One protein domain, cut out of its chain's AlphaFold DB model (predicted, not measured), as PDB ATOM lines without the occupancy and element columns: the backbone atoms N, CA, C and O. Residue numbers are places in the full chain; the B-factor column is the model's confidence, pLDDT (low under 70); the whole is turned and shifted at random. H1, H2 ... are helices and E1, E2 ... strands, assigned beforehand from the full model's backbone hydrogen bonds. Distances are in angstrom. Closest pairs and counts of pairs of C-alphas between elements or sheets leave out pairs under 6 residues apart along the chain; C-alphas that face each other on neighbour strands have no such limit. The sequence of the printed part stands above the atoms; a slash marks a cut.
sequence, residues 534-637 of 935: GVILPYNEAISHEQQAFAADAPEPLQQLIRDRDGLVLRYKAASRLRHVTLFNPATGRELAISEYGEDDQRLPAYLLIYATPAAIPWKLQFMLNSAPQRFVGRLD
ATOM      1  N   GLY A 534     199.980 151.309 199.768       95.25
ATOM      2  CA  GLY A 534     198.944 152.313 199.965       95.25
ATOM      3  C   GLY A 534     199.196 153.581 199.163       95.25
ATOM      4  O   GLY A 534     200.307 153.854 198.709       95.25
ATOM      5  N   VAL A 535     198.147 154.383 199.022       97.56
ATOM      6  CA  VAL A 535     198.181 155.685 198.357       97.56
ATOM      7  C   VAL A 535     197.698 156.773 199.306       97.56
ATOM      8  O   VAL A 535     196.715 156.599 200.022       97.56
ATOM      9  N   ILE A 536     198.376 157.917 199.303       98.31
ATOM     10  CA  ILE A 536     197.994 159.100 200.072       98.31
ATOM     11  C   ILE A 536     197.433 160.143 199.109       98.31
ATOM     12  O   ILE A 536     198.127 160.598 198.196       98.31
ATOM     13  N   LEU A 537     196.187 160.543 199.351       98.38
ATOM     14  CA  LEU A 537     195.453 161.563 198.606       98.38
ATOM     15  C   LEU A 537     195.084 162.742 199.521       98.38
ATOM     16  O   LEU A 537     195.000 162.576 200.740       98.38
ATOM     17  N   PRO A 538     194.827 163.945 198.986       97.75
ATOM     18  CA  PRO A 538     194.246 165.025 199.777       97.75
ATOM     19  C   PRO A 538     192.884 164.612 200.356       97.75
ATOM     20  O   PRO A 538     192.105 163.911 199.703       97.75
ATOM     21  N   TYR A 539     192.589 165.034 201.585       96.50
ATOM     22  CA  TYR A 539     191.249 164.884 202.152       96.50
ATOM     23  C   TYR A 539     190.259 165.787 201.411       96.50
ATOM     24  O   TYR A 539     190.536 166.968 201.200       96.50
ATOM     25  N   ASN A 540     189.106 165.234 201.040       95.25
ATOM     26  CA  ASN A 540     188.095 165.943 200.264       95.25
ATOM     27  C   ASN A 540     186.785 166.033 201.052       95.25
ATOM     28  O   ASN A 540     186.038 165.065 201.157       95.25
ATOM     29  N   GLU A 541     186.500 167.214 201.600       93.06
ATOM     30  CA  GLU A 541     185.288 167.474 202.389       93.06
ATOM     31  C   GLU A 541     183.989 167.358 201.576       93.06
ATOM     32  O   GLU A 541     182.918 167.212 202.162       93.06
ATOM     33  N   ALA A 542     184.062 167.400 200.241       94.88
ATOM     34  CA  ALA A 542     182.889 167.388 199.369       94.88
ATOM     35  C   ALA A 542     182.311 165.986 199.107       94.88
ATOM     36  O   ALA A 542     181.233 165.881 198.521       94.88
ATOM     37  N   ILE A 543     183.008 164.916 199.503       95.44
ATOM     38  CA  ILE A 543     182.590 163.529 199.259       95.44
ATOM     39  C   ILE A 543     182.627 162.695 200.544       95.44
ATOM     40  O   ILE A 543     183.399 162.968 201.469       95.44
ATOM     41  N   SER A 544     181.779 161.666 200.607       95.31
ATOM     42  CA  SER A 544     181.653 160.815 201.795       95.31
ATOM     43  C   SER A 544     182.945 160.045 202.090       95.31
ATOM     44  O   SER A 544     183.788 159.850 201.212       95.31
ATOM     45  N   HIS A 545     183.111 159.568 203.328       93.75
ATOM     46  CA  HIS A 545     184.251 158.710 203.683       93.75
ATOM     47  C   HIS A 545     184.282 157.428 202.849       93.75
ATOM     48  O   HIS A 545     185.344 157.034 202.389       93.75
ATOM     49  N   GLU A 546     183.125 156.848 202.538       93.50
ATOM     50  CA  GLU A 546     183.026 155.703 201.629       93.50
ATOM     51  C   GLU A 546     183.573 156.040 200.231       93.50
ATOM     52  O   GLU A 546     184.449 155.351 199.715       93.50
ATOM     53  N   GLN A 547     183.144 157.163 199.645       94.44
ATOM     54  CA  GLN A 547     183.658 157.623 198.351       94.44
ATOM     55  C   GLN A 547     185.166 157.913 198.400       94.44
ATOM     56  O   GLN A 547     185.886 157.628 197.443       94.44
ATOM     57  N   GLN A 548     185.664 158.445 199.521       96.25
ATOM     58  CA  GLN A 548     187.092 158.678 199.723       96.25
ATOM     59  C   GLN A 548     187.887 157.378 199.866       96.25
ATOM     60  O   GLN A 548     189.010 157.323 199.364       96.25
ATOM     61  N   ALA A 549     187.335 156.348 200.509       92.75
ATOM     62  CA  ALA A 549     187.964 155.038 200.667       92.75
ATOM     63  C   ALA A 549     188.151 154.321 199.326       92.75
ATOM     64  O   ALA A 549     189.182 153.697 199.109       92.75
ATOM     65  N   PHE A 550     187.221 154.504 198.387       92.12
ATOM     66  CA  PHE A 550     187.349 153.995 197.017       92.12
ATOM     67  C   PHE A 550     188.099 154.941 196.066       92.12
ATOM     68  O   PHE A 550     188.133 154.695 194.862       92.12
ATOM     69  N   ALA A 551     188.687 156.027 196.583       95.94
ATOM     70  CA  ALA A 551     189.369 157.047 195.788       95.94
ATOM     71  C   ALA A 551     188.528 157.581 194.608       95.94
ATOM     72  O   ALA A 551     189.058 157.830 193.528       95.94
ATOM     73  N   ALA A 552     187.218 157.782 194.806       95.94
ATOM     74  CA  ALA A 552     186.294 158.204 193.745       95.94
ATOM     75  C   ALA A 552     186.650 159.566 193.108       95.94
ATOM     76  O   ALA A 552     186.221 159.869 191.998       95.94
ATOM     77  N   ASP A 553     187.433 160.385 193.809       95.94
ATOM     78  CA  ASP A 553     187.962 161.681 193.382       95.94
ATOM     79  C   ASP A 553     189.367 161.614 192.748       95.94
ATOM     80  O   ASP A 553     189.884 162.636 192.294       95.94
ATOM     81  N   ALA A 554     189.997 160.438 192.694       96.75
ATOM     82  CA  ALA A 554     191.247 160.223 191.969       96.75
ATOM     83  C   ALA A 554     190.992 159.987 190.466       96.75
ATOM     84  O   ALA A 554     189.916 159.523 190.094       96.75
ATOM     85  N   PRO A 555     191.959 160.238 189.566       97.44
ATOM     86  CA  PRO A 555     191.804 159.890 188.152       97.44
ATOM     87  C   PRO A 555     191.653 158.382 187.922       97.44
ATOM     88  O   PRO A 555     192.258 157.577 188.632       97.44
ATOM     89  N   GLU A 556     190.918 158.002 186.873       97.44
ATOM     90  CA  GLU A 556     190.611 156.602 186.541       97.44
ATOM     91  C   GLU A 556     191.841 155.671 186.492       97.44
ATOM     92  O   GLU A 556     191.774 154.602 187.105       97.44
ATOM     93  N   PRO A 557     192.992 156.042 185.882       97.75
ATOM     94  CA  PRO A 557     194.174 155.180 185.910       97.75
ATOM     95  C   PRO A 557     194.630 154.853 187.337       97.75
ATOM     96  O   PRO A 557     194.963 153.707 187.637       97.75
ATOM     97  N   LEU A 558     194.597 155.835 188.243       97.62
ATOM     98  CA  LEU A 558     194.990 155.630 189.634       97.62
ATOM     99  C   LEU A 558     193.964 154.774 190.386       97.62
ATOM    100  O   LEU A 558     194.363 153.873 191.117       97.62
ATOM    101  N   GLN A 559     192.663 154.981 190.157       97.75
ATOM    102  CA  GLN A 559     191.620 154.102 190.703       97.75
ATOM    103  C   GLN A 559     191.798 152.646 190.242       97.75
ATOM    104  O   GLN A 559     191.570 151.714 191.012       97.75
ATOM    105  N   GLN A 560     192.213 152.424 188.991       96.06
ATOM    106  CA  GLN A 560     192.519 151.083 188.489       96.06
ATOM    107  C   GLN A 560     193.745 150.488 189.186       96.06
ATOM    108  O   GLN A 560     193.691 149.336 189.600       96.06
ATOM    109  N   LEU A 561     194.821 151.264 189.362       96.62
ATOM    110  CA  LEU A 561     196.014 150.805 190.077       96.62
ATOM    111  C   LEU A 561     195.689 150.398 191.520       96.62
ATOM    112  O   LEU A 561     196.135 149.345 191.966       96.62
ATOM    113  N   ILE A 562     194.914 151.221 192.233       96.56
ATOM    114  CA  ILE A 562     194.501 150.954 193.615       96.56
ATOM    115  C   ILE A 562     193.747 149.625 193.692       96.56
ATOM    116  O   ILE A 562     194.075 148.796 194.533       96.56
ATOM    117  N   ARG A 563     192.797 149.385 192.779       94.88
ATOM    118  CA  ARG A 563     192.047 148.120 192.719       94.88
ATOM    119  C   ARG A 563     192.934 146.922 192.389       94.88
ATOM    120  O   ARG A 563     192.821 145.894 193.041       94.88
ATOM    121  N   ASP A 564     193.827 147.057 191.412       94.00
ATOM    122  CA  ASP A 564     194.719 145.970 190.988       94.00
ATOM    123  C   ASP A 564     195.708 145.546 192.084       94.00
ATOM    124  O   ASP A 564     196.191 144.413 192.078       94.00
ATOM    125  N   ARG A 565     196.045 146.462 192.998       93.38
ATOM    126  CA  ARG A 565     197.011 146.245 194.083       93.38
ATOM    127  C   ARG A 565     196.377 146.012 195.451       93.38
ATOM    128  O   ARG A 565     197.130 145.866 196.407       93.38
ATOM    129  N   ASP A 566     195.045 146.020 195.538       91.75
ATOM    130  CA  ASP A 566     194.308 146.045 196.809       91.75
ATOM    131  C   ASP A 566     194.852 147.124 197.770       91.75
ATOM    132  O   ASP A 566     195.199 146.891 198.928       91.75
ATOM    133  N   GLY A 567     195.060 148.321 197.213       92.19
ATOM    134  CA  GLY A 567     195.806 149.388 197.859       92.19
ATOM    135  C   GLY A 567     195.010 150.132 198.922       92.19
ATOM    136  O   GLY A 567     193.904 150.604 198.660       92.19
ATOM    137  N   LEU A 568     195.612 150.347 200.094       93.75
ATOM    138  CA  LEU A 568     194.989 151.156 201.140       93.75
ATOM    139  C   LEU A 568     194.952 152.637 200.733       93.75
ATOM    140  O   LEU A 568     195.992 153.239 200.459       93.75
ATOM    141  N   VAL A 569     193.766 153.248 200.742       96.81
ATOM    142  CA  VAL A 569     193.604 154.681 200.463       96.81
ATOM    143  C   VAL A 569     193.651 155.475 201.763       96.81
ATOM    144  O   VAL A 569     192.820 155.298 202.647       96.81
ATOM    145  N   LEU A 570     194.602 156.397 201.854       97.06
ATOM    146  CA  LEU A 570     194.839 157.263 203.003       97.06
ATOM    147  C   LEU A 570     194.648 158.725 202.613       97.06
ATOM    148  O   LEU A 570     194.878 159.123 201.469       97.06
ATOM    149  N   ARG A 571     194.234 159.552 203.575       97.31
ATOM    150  CA  ARG A 571     193.896 160.957 203.347       97.31
ATOM    151  C   ARG A 571     194.719 161.899 204.212       97.31
ATOM    152  O   ARG A 571     194.756 161.785 205.435       97.31
ATOM    153  N   TYR A 572     195.332 162.886 203.569       97.56
ATOM    154  CA  TYR A 572     196.012 163.986 204.239       97.56
ATOM    155  C   TYR A 572     195.029 165.118 204.552       97.56
ATOM    156  O   TYR A 572     194.513 165.780 203.647       97.56
ATOM    157  N   LYS A 573     194.783 165.373 205.840       95.44
ATOM    158  CA  LYS A 573     193.924 166.469 206.307       95.44
ATOM    159  C   LYS A 573     194.747 167.720 206.596       95.44
ATOM    160  O   LYS A 573     195.241 167.896 207.709       95.44
ATOM    161  N   ALA A 574     194.836 168.629 205.627       91.56
ATOM    162  CA  ALA A 574     195.612 169.866 205.763       91.56
ATOM    163  C   ALA A 574     195.198 170.732 206.974       91.56
ATOM    164  O   ALA A 574     196.052 171.336 207.619       91.56
ATOM    165  N   ALA A 575     193.909 170.751 207.330       89.19
ATOM    166  CA  ALA A 575     193.395 171.499 208.481       89.19
ATOM    167  C   ALA A 575     193.648 170.815 209.844       89.19
ATOM    168  O   ALA A 575     193.440 171.428 210.893       89.19
ATOM    169  N   SER A 576     194.096 169.554 209.865       89.44
ATOM    170  CA  SER A 576     194.300 168.807 211.110       89.44
ATOM    171  C   SER A 576     195.498 169.333 211.907       89.44
ATOM    172  O   SER A 576     196.569 169.645 211.371       89.44
ATOM    173  N   ARG A 577     195.361 169.369 213.239       82.94
ATOM    174  CA  ARG A 577     196.495 169.617 214.148       82.94
ATOM    175  C   ARG A 577     197.509 168.472 214.124       82.94
ATOM    176  O   ARG A 577     198.692 168.720 214.321       82.94
ATOM    177  N   LEU A 578     197.057 167.259 213.799       82.25
ATOM    178  CA  LEU A 578     197.871 166.046 213.727       82.25
ATOM    179  C   LEU A 578     198.418 165.764 212.317       82.25
ATOM    180  O   LEU A 578     199.037 164.728 212.099       82.25
ATOM    181  N   ARG A 579     198.241 166.684 211.358       85.19
ATOM    182  CA  ARG A 579     198.612 166.500 209.938       85.19
ATOM    183  C   ARG A 579     200.070 166.103 209.681       85.19
ATOM    184  O   ARG A 579     200.380 165.617 208.606       85.19
ATOM    185  N   HIS A 580     200.974 166.347 210.629       78.06
ATOM    186  CA  HIS A 580     202.398 166.003 210.495       78.06
ATOM    187  C   HIS A 580     202.763 164.645 211.094       78.06
ATOM    188  O   HIS A 580     203.899 164.217 210.940       78.06
ATOM    189  N   VAL A 581     201.833 164.005 211.803       81.00
ATOM    190  CA  VAL A 581     202.077 162.772 212.566       81.00
ATOM    191  C   VAL A 581     201.013 161.698 212.329       81.00
ATOM    192  O   VAL A 581     201.160 160.585 212.821       81.00
ATOM    193  N   THR A 582     199.963 162.002 211.558       89.25
ATOM    194  CA  THR A 582     198.875 161.065 211.248       89.25
ATOM    195  C   THR A 582     198.394 161.170 209.804       89.25
ATOM    196  O   THR A 582     198.551 162.209 209.155       89.25
ATOM    197  N   LEU A 583     197.780 160.088 209.323       94.44
ATOM    198  CA  LEU A 583     197.028 160.007 208.074       94.44
ATOM    199  C   LEU A 583     195.641 159.426 208.343       94.44
ATOM    200  O   LEU A 583     195.508 158.440 209.061       94.44
ATOM    201  N   PHE A 584     194.611 159.988 207.721       95.12
ATOM    202  CA  PHE A 584     193.246 159.524 207.927       95.12
ATOM    203  C   PHE A 584     192.935 158.322 207.035       95.12
ATOM    204  O   PHE A 584     193.064 158.416 205.814       95.12
ATOM    205  N   ASN A 585     192.473 157.225 207.624       95.00
ATOM    206  CA  ASN A 585     191.895 156.095 206.914       95.00
ATOM    207  C   ASN A 585     190.367 156.293 206.806       95.00
ATOM    208  O   ASN A 585     189.651 156.093 207.792       95.00
ATOM    209  N   PRO A 586     189.837 156.683 205.634       93.19
ATOM    210  CA  PRO A 586     188.405 156.890 205.443       93.19
ATOM    211  C   PRO A 586     187.582 155.591 205.482       93.19
ATOM    212  O   PRO A 586     186.389 155.666 205.747       93.19
ATOM    213  N   ALA A 587     188.182 154.413 205.267       90.50
ATOM    214  CA  ALA A 587     187.462 153.139 205.347       90.50
ATOM    215  C   ALA A 587     187.091 152.779 206.796       90.50
ATOM    216  O   ALA A 587     186.025 152.227 207.052       90.50
ATOM    217  N   THR A 588     187.961 153.126 207.750       90.50
ATOM    218  CA  THR A 588     187.763 152.854 209.185       90.50
ATOM    219  C   THR A 588     187.336 154.088 209.979       90.50
ATOM    220  O   THR A 588     186.916 153.967 211.128       90.50
ATOM    221  N   GLY A 589     187.457 155.282 209.396       88.94
ATOM    222  CA  GLY A 589     187.199 156.553 210.069       88.94
ATOM    223  C   GLY A 589     188.258 156.932 211.112       88.94
ATOM    224  O   GLY A 589     187.982 157.777 211.964       88.94
ATOM    225  N   ARG A 590     189.456 156.330 211.076       88.31
ATOM    226  CA  ARG A 590     190.516 156.521 212.086       88.31
ATOM    227  C   ARG A 590     191.705 157.323 211.563       88.31
ATOM    228  O   ARG A 590     192.008 157.311 210.376       88.31
ATOM    229  N   GLU A 591     192.388 158.016 212.469       89.50
ATOM    230  CA  GLU A 591     193.712 158.596 212.215       89.50
ATOM    231  C   GLU A 591     194.778 157.541 212.529       89.50
ATOM    232  O   GLU A 591     194.762 156.954 213.610       89.50
ATOM    233  N   LEU A 592     195.685 157.297 211.586       88.94
ATOM    234  CA  LEU A 592     196.769 156.326 211.704       88.94
ATOM    235  C   LEU A 592     198.079 157.068 211.947       88.94
ATOM    236  O   LEU A 592     198.421 157.969 211.176       88.94
ATOM    237  N   ALA A 593     198.813 156.708 212.998       85.38
ATOM    238  CA  ALA A 593     200.099 157.322 213.309       85.38
ATOM    239  C   ALA A 593     201.150 156.974 212.245       85.38
ATOM    240  O   ALA A 593     201.242 155.836 211.791       85.38
ATOM    241  N   ILE A 594     201.982 157.947 211.864       82.69
ATOM    242  CA  ILE A 594     203.028 157.713 210.854       82.69
ATOM    243  C   ILE A 594     204.168 156.805 211.345       82.69
ATOM    244  O   ILE A 594     204.879 156.221 210.525       82.69
ATOM    245  N   SER A 595     204.325 156.688 212.668       69.88
ATOM    246  CA  SER A 595     205.316 155.847 213.348       69.88
ATOM    247  C   SER A 595     204.947 154.362 213.384       69.88
ATOM    248  O   SER A 595     205.837 153.529 213.508       69.88
ATOM    249  N   GLU A 596     203.661 154.033 213.261       65.81
ATOM    250  CA  GLU A 596     203.139 152.669 213.381       65.81
ATOM    251  C   GLU A 596     203.240 151.916 212.043       65.81
ATOM    252  O   GLU A 596     202.764 152.379 210.997       65.81
ATOM    253  N   TYR A 597     203.839 150.725 212.063       62.16
ATOM    254  CA  TYR A 597     203.872 149.792 210.935       62.16
ATOM    255  C   TYR A 597     203.107 148.517 211.286       62.16
ATOM    256  O   TYR A 597     203.291 147.962 212.367       62.16
ATOM    257  N   GLY A 598     202.291 148.023 210.355       58.97
ATOM    258  CA  GLY A 598     201.647 146.726 210.505       58.97
ATOM    259  C   GLY A 598     200.860 146.292 209.282       58.97
ATOM    260  O   GLY A 598     200.643 147.054 208.341       58.97
ATOM    261  N   GLU A 599     200.455 145.028 209.314       60.19
ATOM    262  CA  GLU A 599     199.787 144.345 208.204       60.19
ATOM    263  C   GLU A 599     198.264 144.562 208.205       60.19
ATOM    264  O   GLU A 599     197.607 144.279 207.209       60.19
ATOM    265  N   ASP A 600     197.694 145.127 209.272       66.94
ATOM    266  CA  ASP A 600     196.260 145.402 209.422       66.94
ATOM    267  C   ASP A 600     195.846 146.810 208.939       66.94
ATOM    268  O   ASP A 600     196.668 147.697 208.717       66.94
ATOM    269  N   ASP A 601     194.544 147.045 208.747       66.56
ATOM    270  CA  ASP A 601     194.000 148.343 208.294       66.56
ATOM    271  C   ASP A 601     194.067 149.466 209.348       66.56
ATOM    272  O   ASP A 601     193.593 150.585 209.112       66.56
ATOM    273  N   GLN A 602     194.628 149.173 210.522       70.69
ATOM    274  CA  GLN A 602     194.830 150.112 211.623       70.69
ATOM    275  C   GLN A 602     196.260 150.653 211.661       70.69
ATOM    276  O   GLN A 602     196.559 151.526 212.476       70.69
ATOM    277  N   ARG A 603     197.135 150.185 210.767       79.50
ATOM    278  CA  ARG A 603     198.524 150.627 210.656       79.50
ATOM    279  C   ARG A 603     198.870 150.954 209.210       79.50
ATOM    280  O   ARG A 603     198.170 150.589 208.268       79.50
ATOM    281  N   LEU A 604     199.934 151.729 209.025       86.25
ATOM    282  CA  LEU A 604     200.321 152.166 207.689       86.25
ATOM    283  C   LEU A 604     201.067 151.051 206.920       86.25
ATOM    284  O   LEU A 604     201.973 150.442 207.498       86.25
ATOM    285  N   PRO A 605     200.801 150.873 205.608       89.12
ATOM    286  CA  PRO A 605     201.556 149.985 204.711       89.12
ATOM    287  C   PRO A 605     203.024 150.383 204.538       89.12
ATOM    288  O   PRO A 605     203.324 151.581 204.487       89.12
ATOM    289  N   ALA A 606     203.943 149.423 204.373       90.00
ATOM    290  CA  ALA A 606     205.371 149.726 204.189       90.00
ATOM    291  C   ALA A 606     205.610 150.640 202.977       90.00
ATOM    292  O   ALA A 606     206.382 151.595 203.067       90.00
ATOM    293  N   TYR A 607     204.913 150.380 201.867       94.75
ATOM    294  CA  TYR A 607     205.028 151.153 200.633       94.75
ATOM    295  C   TYR A 607     203.892 152.164 200.501       94.75
ATOM    296  O   TYR A 607     202.719 151.791 200.469       94.75
ATOM    297  N   LEU A 608     204.237 153.445 200.366       96.88
ATOM    298  CA  LEU A 608     203.273 154.538 200.235       96.88
ATOM    299  C   LEU A 608     203.556 155.390 198.997       96.88
ATOM    300  O   LEU A 608     204.635 155.962 198.848       96.88
ATOM    301  N   LEU A 609     202.556 155.533 198.134       98.44
ATOM    302  CA  LEU A 609     202.573 156.495 197.038       98.44
ATOM    303  C   LEU A 609     201.804 157.758 197.430       98.44
ATOM    304  O   LEU A 609     200.592 157.724 197.613       98.44
ATOM    305  N   ILE A 610     202.473 158.903 197.499       98.62
ATOM    306  CA  ILE A 610     201.794 160.199 197.583       98.62
ATOM    307  C   ILE A 610     201.359 160.601 196.175       98.62
ATOM    308  O   ILE A 610     202.205 160.850 195.319       98.62
ATOM    309  N   TYR A 611     200.055 160.712 195.931       98.38
ATOM    310  CA  TYR A 611     199.536 161.254 194.677       98.38
ATOM    311  C   TYR A 611     198.979 162.661 194.907       98.38
ATOM    312  O   TYR A 611     197.807 162.848 195.235       98.38
ATOM    313  N   ALA A 612     199.864 163.653 194.804       97.38
ATOM    314  CA  ALA A 612     199.541 165.069 194.944       97.38
ATOM    315  C   ALA A 612     200.743 165.958 194.608       97.38
ATOM    316  O   ALA A 612     201.904 165.589 194.833       97.38
ATOM    317  N   THR A 613     200.443 167.193 194.201       96.44
ATOM    318  CA  THR A 613     201.435 168.270 194.197       96.44
ATOM    319  C   THR A 613     201.953 168.514 195.626       96.44
ATOM    320  O   THR A 613     201.226 168.293 196.604       96.44
ATOM    321  N   PRO A 614     203.190 169.010 195.786       95.12
ATOM    322  CA  PRO A 614     203.712 169.440 197.080       95.12
ATOM    323  C   PRO A 614     202.870 170.536 197.747       95.12
ATOM    324  O   PRO A 614     202.715 170.526 198.961       95.12
ATOM    325  N   ALA A 615     202.232 171.412 196.966       92.31
ATOM    326  CA  ALA A 615     201.306 172.413 197.494       92.31
ATOM    327  C   ALA A 615     200.046 171.802 198.149       92.31
ATOM    328  O   ALA A 615     199.511 172.369 199.099       92.31
ATOM    329  N   ALA A 616     199.563 170.654 197.657       94.38
ATOM    330  CA  ALA A 616     198.397 169.967 198.219       94.38
ATOM    331  C   ALA A 616     198.768 169.016 199.371       94.38
ATOM    332  O   ALA A 616     198.051 168.939 200.370       94.38
ATOM    333  N   ILE A 617     199.890 168.300 199.246       96.44
ATOM    334  CA  ILE A 617     200.472 167.468 200.307       96.44
ATOM    335  C   ILE A 617     201.948 167.873 200.472       96.44
ATOM    336  O   ILE A 617     202.762 167.463 199.639       96.44
ATOM    337  N   PRO A 618     202.315 168.619 201.534       94.25
ATOM    338  CA  PRO A 618     203.647 169.205 201.705       94.25
ATOM    339  C   PRO A 618     204.804 168.205 201.675       94.25
ATOM    340  O   PRO A 618     204.671 167.063 202.127       94.25
ATOM    341  N   TRP A 619     205.980 168.664 201.237       94.50
ATOM    342  CA  TRP A 619     207.233 167.895 201.280       94.50
ATOM    343  C   TRP A 619     207.551 167.347 202.668       94.50
ATOM    344  O   TRP A 619     207.951 166.193 202.804       94.50
ATOM    345  N   LYS A 620     207.261 168.141 203.704       91.06
ATOM    346  CA  LYS A 620     207.460 167.772 205.106       91.06
ATOM    347  C   LYS A 620     206.839 166.421 205.471       91.06
ATOM    348  O   LYS A 620     207.439 165.681 206.241       91.06
ATOM    349  N   LEU A 621     205.675 166.073 204.915       93.44
ATOM    350  CA  LEU A 621     205.073 164.762 205.164       93.44
ATOM    351  C   LEU A 621     205.936 163.635 204.580       93.44
ATOM    352  O   LEU A 621     206.194 162.649 205.263       93.44
ATOM    353  N   GLN A 622     206.401 163.788 203.338       94.88
ATOM    354  CA  GLN A 622     207.255 162.795 202.685       94.88
ATOM    355  C   GLN A 622     208.585 162.632 203.429       94.88
ATOM    356  O   GLN A 622     209.013 161.508 203.661       94.88
ATOM    357  N   PHE A 623     209.190 163.733 203.878       92.81
ATOM    358  CA  PHE A 623     210.416 163.717 204.678       92.81
ATOM    359  C   PHE A 623     210.252 162.952 205.996       92.81
ATOM    360  O   PHE A 623     211.111 162.154 206.363       92.81
ATOM    361  N   MET A 624     209.140 163.178 206.699       89.31
ATOM    362  CA  MET A 624     208.835 162.470 207.944       89.31
ATOM    363  C   MET A 624     208.614 160.978 207.695       89.31
ATOM    364  O   MET A 624     209.174 160.150 208.409       89.31
ATOM    365  N   LEU A 625     207.850 160.624 206.661       91.94
ATOM    366  CA  LEU A 625     207.610 159.224 206.322       91.94
ATOM    367  C   LEU A 625     208.902 158.510 205.884       91.94
ATOM    368  O   LEU A 625     209.118 157.385 206.312       91.94
ATOM    369  N   ASN A 626     209.795 159.162 205.130       89.75
ATOM    370  CA  ASN A 626     211.111 158.611 204.760       89.75
ATOM    371  C   ASN A 626     212.021 158.355 205.973       89.75
ATOM    372  O   ASN A 626     212.890 157.489 205.925       89.75
ATOM    373  N   SER A 627     211.846 159.118 207.057       82.62
ATOM    374  CA  SER A 627     212.632 158.945 208.285       82.62
ATOM    375  C   SER A 627     212.160 157.779 209.159       82.62
ATOM    376  O   SER A 627     212.884 157.367 210.066       82.62
ATOM    377  N   ALA A 628     210.963 157.242 208.901       81.88
ATOM    378  CA  ALA A 628     210.423 156.126 209.659       81.88
ATOM    379  C   ALA A 628     211.106 154.807 209.244       81.88
ATOM    380  O   ALA A 628     211.294 154.553 208.049       81.88
ATOM    381  N   PRO A 629     211.476 153.940 210.204       70.44
ATOM    382  CA  PRO A 629     212.047 152.643 209.875       70.44
ATOM    383  C   PRO A 629     211.034 151.815 209.079       70.44
ATOM    384  O   PRO A 629     209.849 151.798 209.399       70.44
ATOM    385  N   GLN A 630     211.515 151.111 208.050       79.19
ATOM    386  CA  GLN A 630     210.699 150.212 207.216       79.19
ATOM    387  C   GLN A 630     209.544 150.910 206.466       79.19
ATOM    388  O   GLN A 630     208.553 150.272 206.111       79.19
ATOM    389  N   ARG A 631     209.682 152.215 206.184       89.62
ATOM    390  CA  ARG A 631     208.746 152.986 205.361       89.62
ATOM    391  C   ARG A 631     209.388 153.424 204.049       89.62
ATOM    392  O   ARG A 631     210.468 154.001 204.032       89.62
ATOM    393  N   PHE A 632     208.678 153.209 202.949       94.56
ATOM    394  CA  PHE A 632     209.180 153.416 201.597       94.56
ATOM    395  C   PHE A 632     208.212 154.299 200.815       94.56
ATOM    396  O   PHE A 632     207.102 153.876 200.484       94.56
ATOM    397  N   VAL A 633     208.610 155.540 200.529       96.75
ATOM    398  CA  VAL A 633     207.672 156.568 200.055       96.75
ATOM    399  C   VAL A 633     208.100 157.137 198.715       96.75
ATOM    400  O   VAL A 633     209.200 157.668 198.565       96.75
ATOM    401  N   GLY A 634     207.187 157.085 197.755       98.25
ATOM    402  CA  GLY A 634     207.316 157.771 196.474       98.25
ATOM    403  C   GLY A 634     206.249 158.845 196.312       98.25
ATOM    404  O   GLY A 634     205.260 158.876 197.050       98.25
ATOM    405  N   ARG A 635     206.435 159.742 195.343       98.56
ATOM    406  CA  ARG A 635     205.459 160.781 194.998       98.56
ATOM    407  C   ARG A 635     205.209 160.835 193.499       98.56
ATOM    408  O   ARG A 635     206.150 160.847 192.716       98.56
ATOM    409  N   LEU A 636     203.948 160.970 193.105       97.88
ATOM    410  CA  LEU A 636     203.539 161.162 191.719       97.88
ATOM    411  C   LEU A 636     202.648 162.405 191.581       97.88
ATOM    412  O   LEU A 636     201.658 162.560 192.288       97.88
ATOM    413  N   ASP A 637     203.007 163.277 190.640       94.31
ATOM    414  CA  ASP A 637     202.267 164.489 190.256       94.31
ATOM    415  C   ASP A 637     202.180 164.541 188.725       94.31
ATOM    416  O   ASP A 637     202.777 165.378 188.042       94.31
TER     417      ASP A 637
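AT A GLANCE: This is residues 534 to 637 of the 935 residues of an uncharacterized protein of Candidatus Viridilinea halotolerans (UniProt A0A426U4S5). A strongly twisted sheet of four parallel strands forms a wall, with helix H3 packed over one face; the hairpin of E3 and E4 packs beside its E2 edge through E3, and H1 and H2 only graze the sheet. The 104 printed residues hold, in chain order, E1 H1 H2 E2 E3 E4 E5 H3 E6; the four-stranded sheet runs E2 E1 E5 E6. The class is mixed, with under half of the residues in named elements. The whole is compact and rounded, radius of gyration of the C-alphas 12.3 A, spans 31 by 28 by 26 A.

IN THESE COORDINATES: Find C-alpha 534 at (198.944, 152.313, 199.965), where E1, residues 534 to 538, begins and runs 13.6 A. Beside it are E2, 568 to 572, 13.2 A, and E5, 607 to 611, 12.9 A; E6, 632 to 636, runs 13.8 A to C-alpha 636 at (203.539, 161.162, 191.719). Look for E3 at 582 to 585, E4 at 590 to 593, H1 at 545 to 549, H2 at 556 to 564, 12.2 A, and H3 at 619 to 627, 12.6 A.

HOW THE PARTS SIT: In the sheet, N 537 and O 570 of E1 and E2 are 2.9 A apart, N 536 and O 609 of E1 and E5 2.8 A, N 610 and O 634 of E5 and E6 2.8 A. Two strand-helix-strand units, parallel neighbour strands joined through helices, have right-handed crossovers: E1, H1 H2, E2 and E5, H3, E6. H3 lies over E5 at a height over the sheet of 8.6 A. In antiparallel E3 and E4, N 583 and O 592 are 2.9 A apart. In H1, H2 and H3 every O i to N i+4 pair is within hydrogen-bond range.

THE WHOLE: The farthest C-alphas, Ala 542 and Pro 629, are 34.3 A apart. The printed part has no cut; the link E4 to E5 is long, and residues 595 to 601 in it are under pLDDT 70.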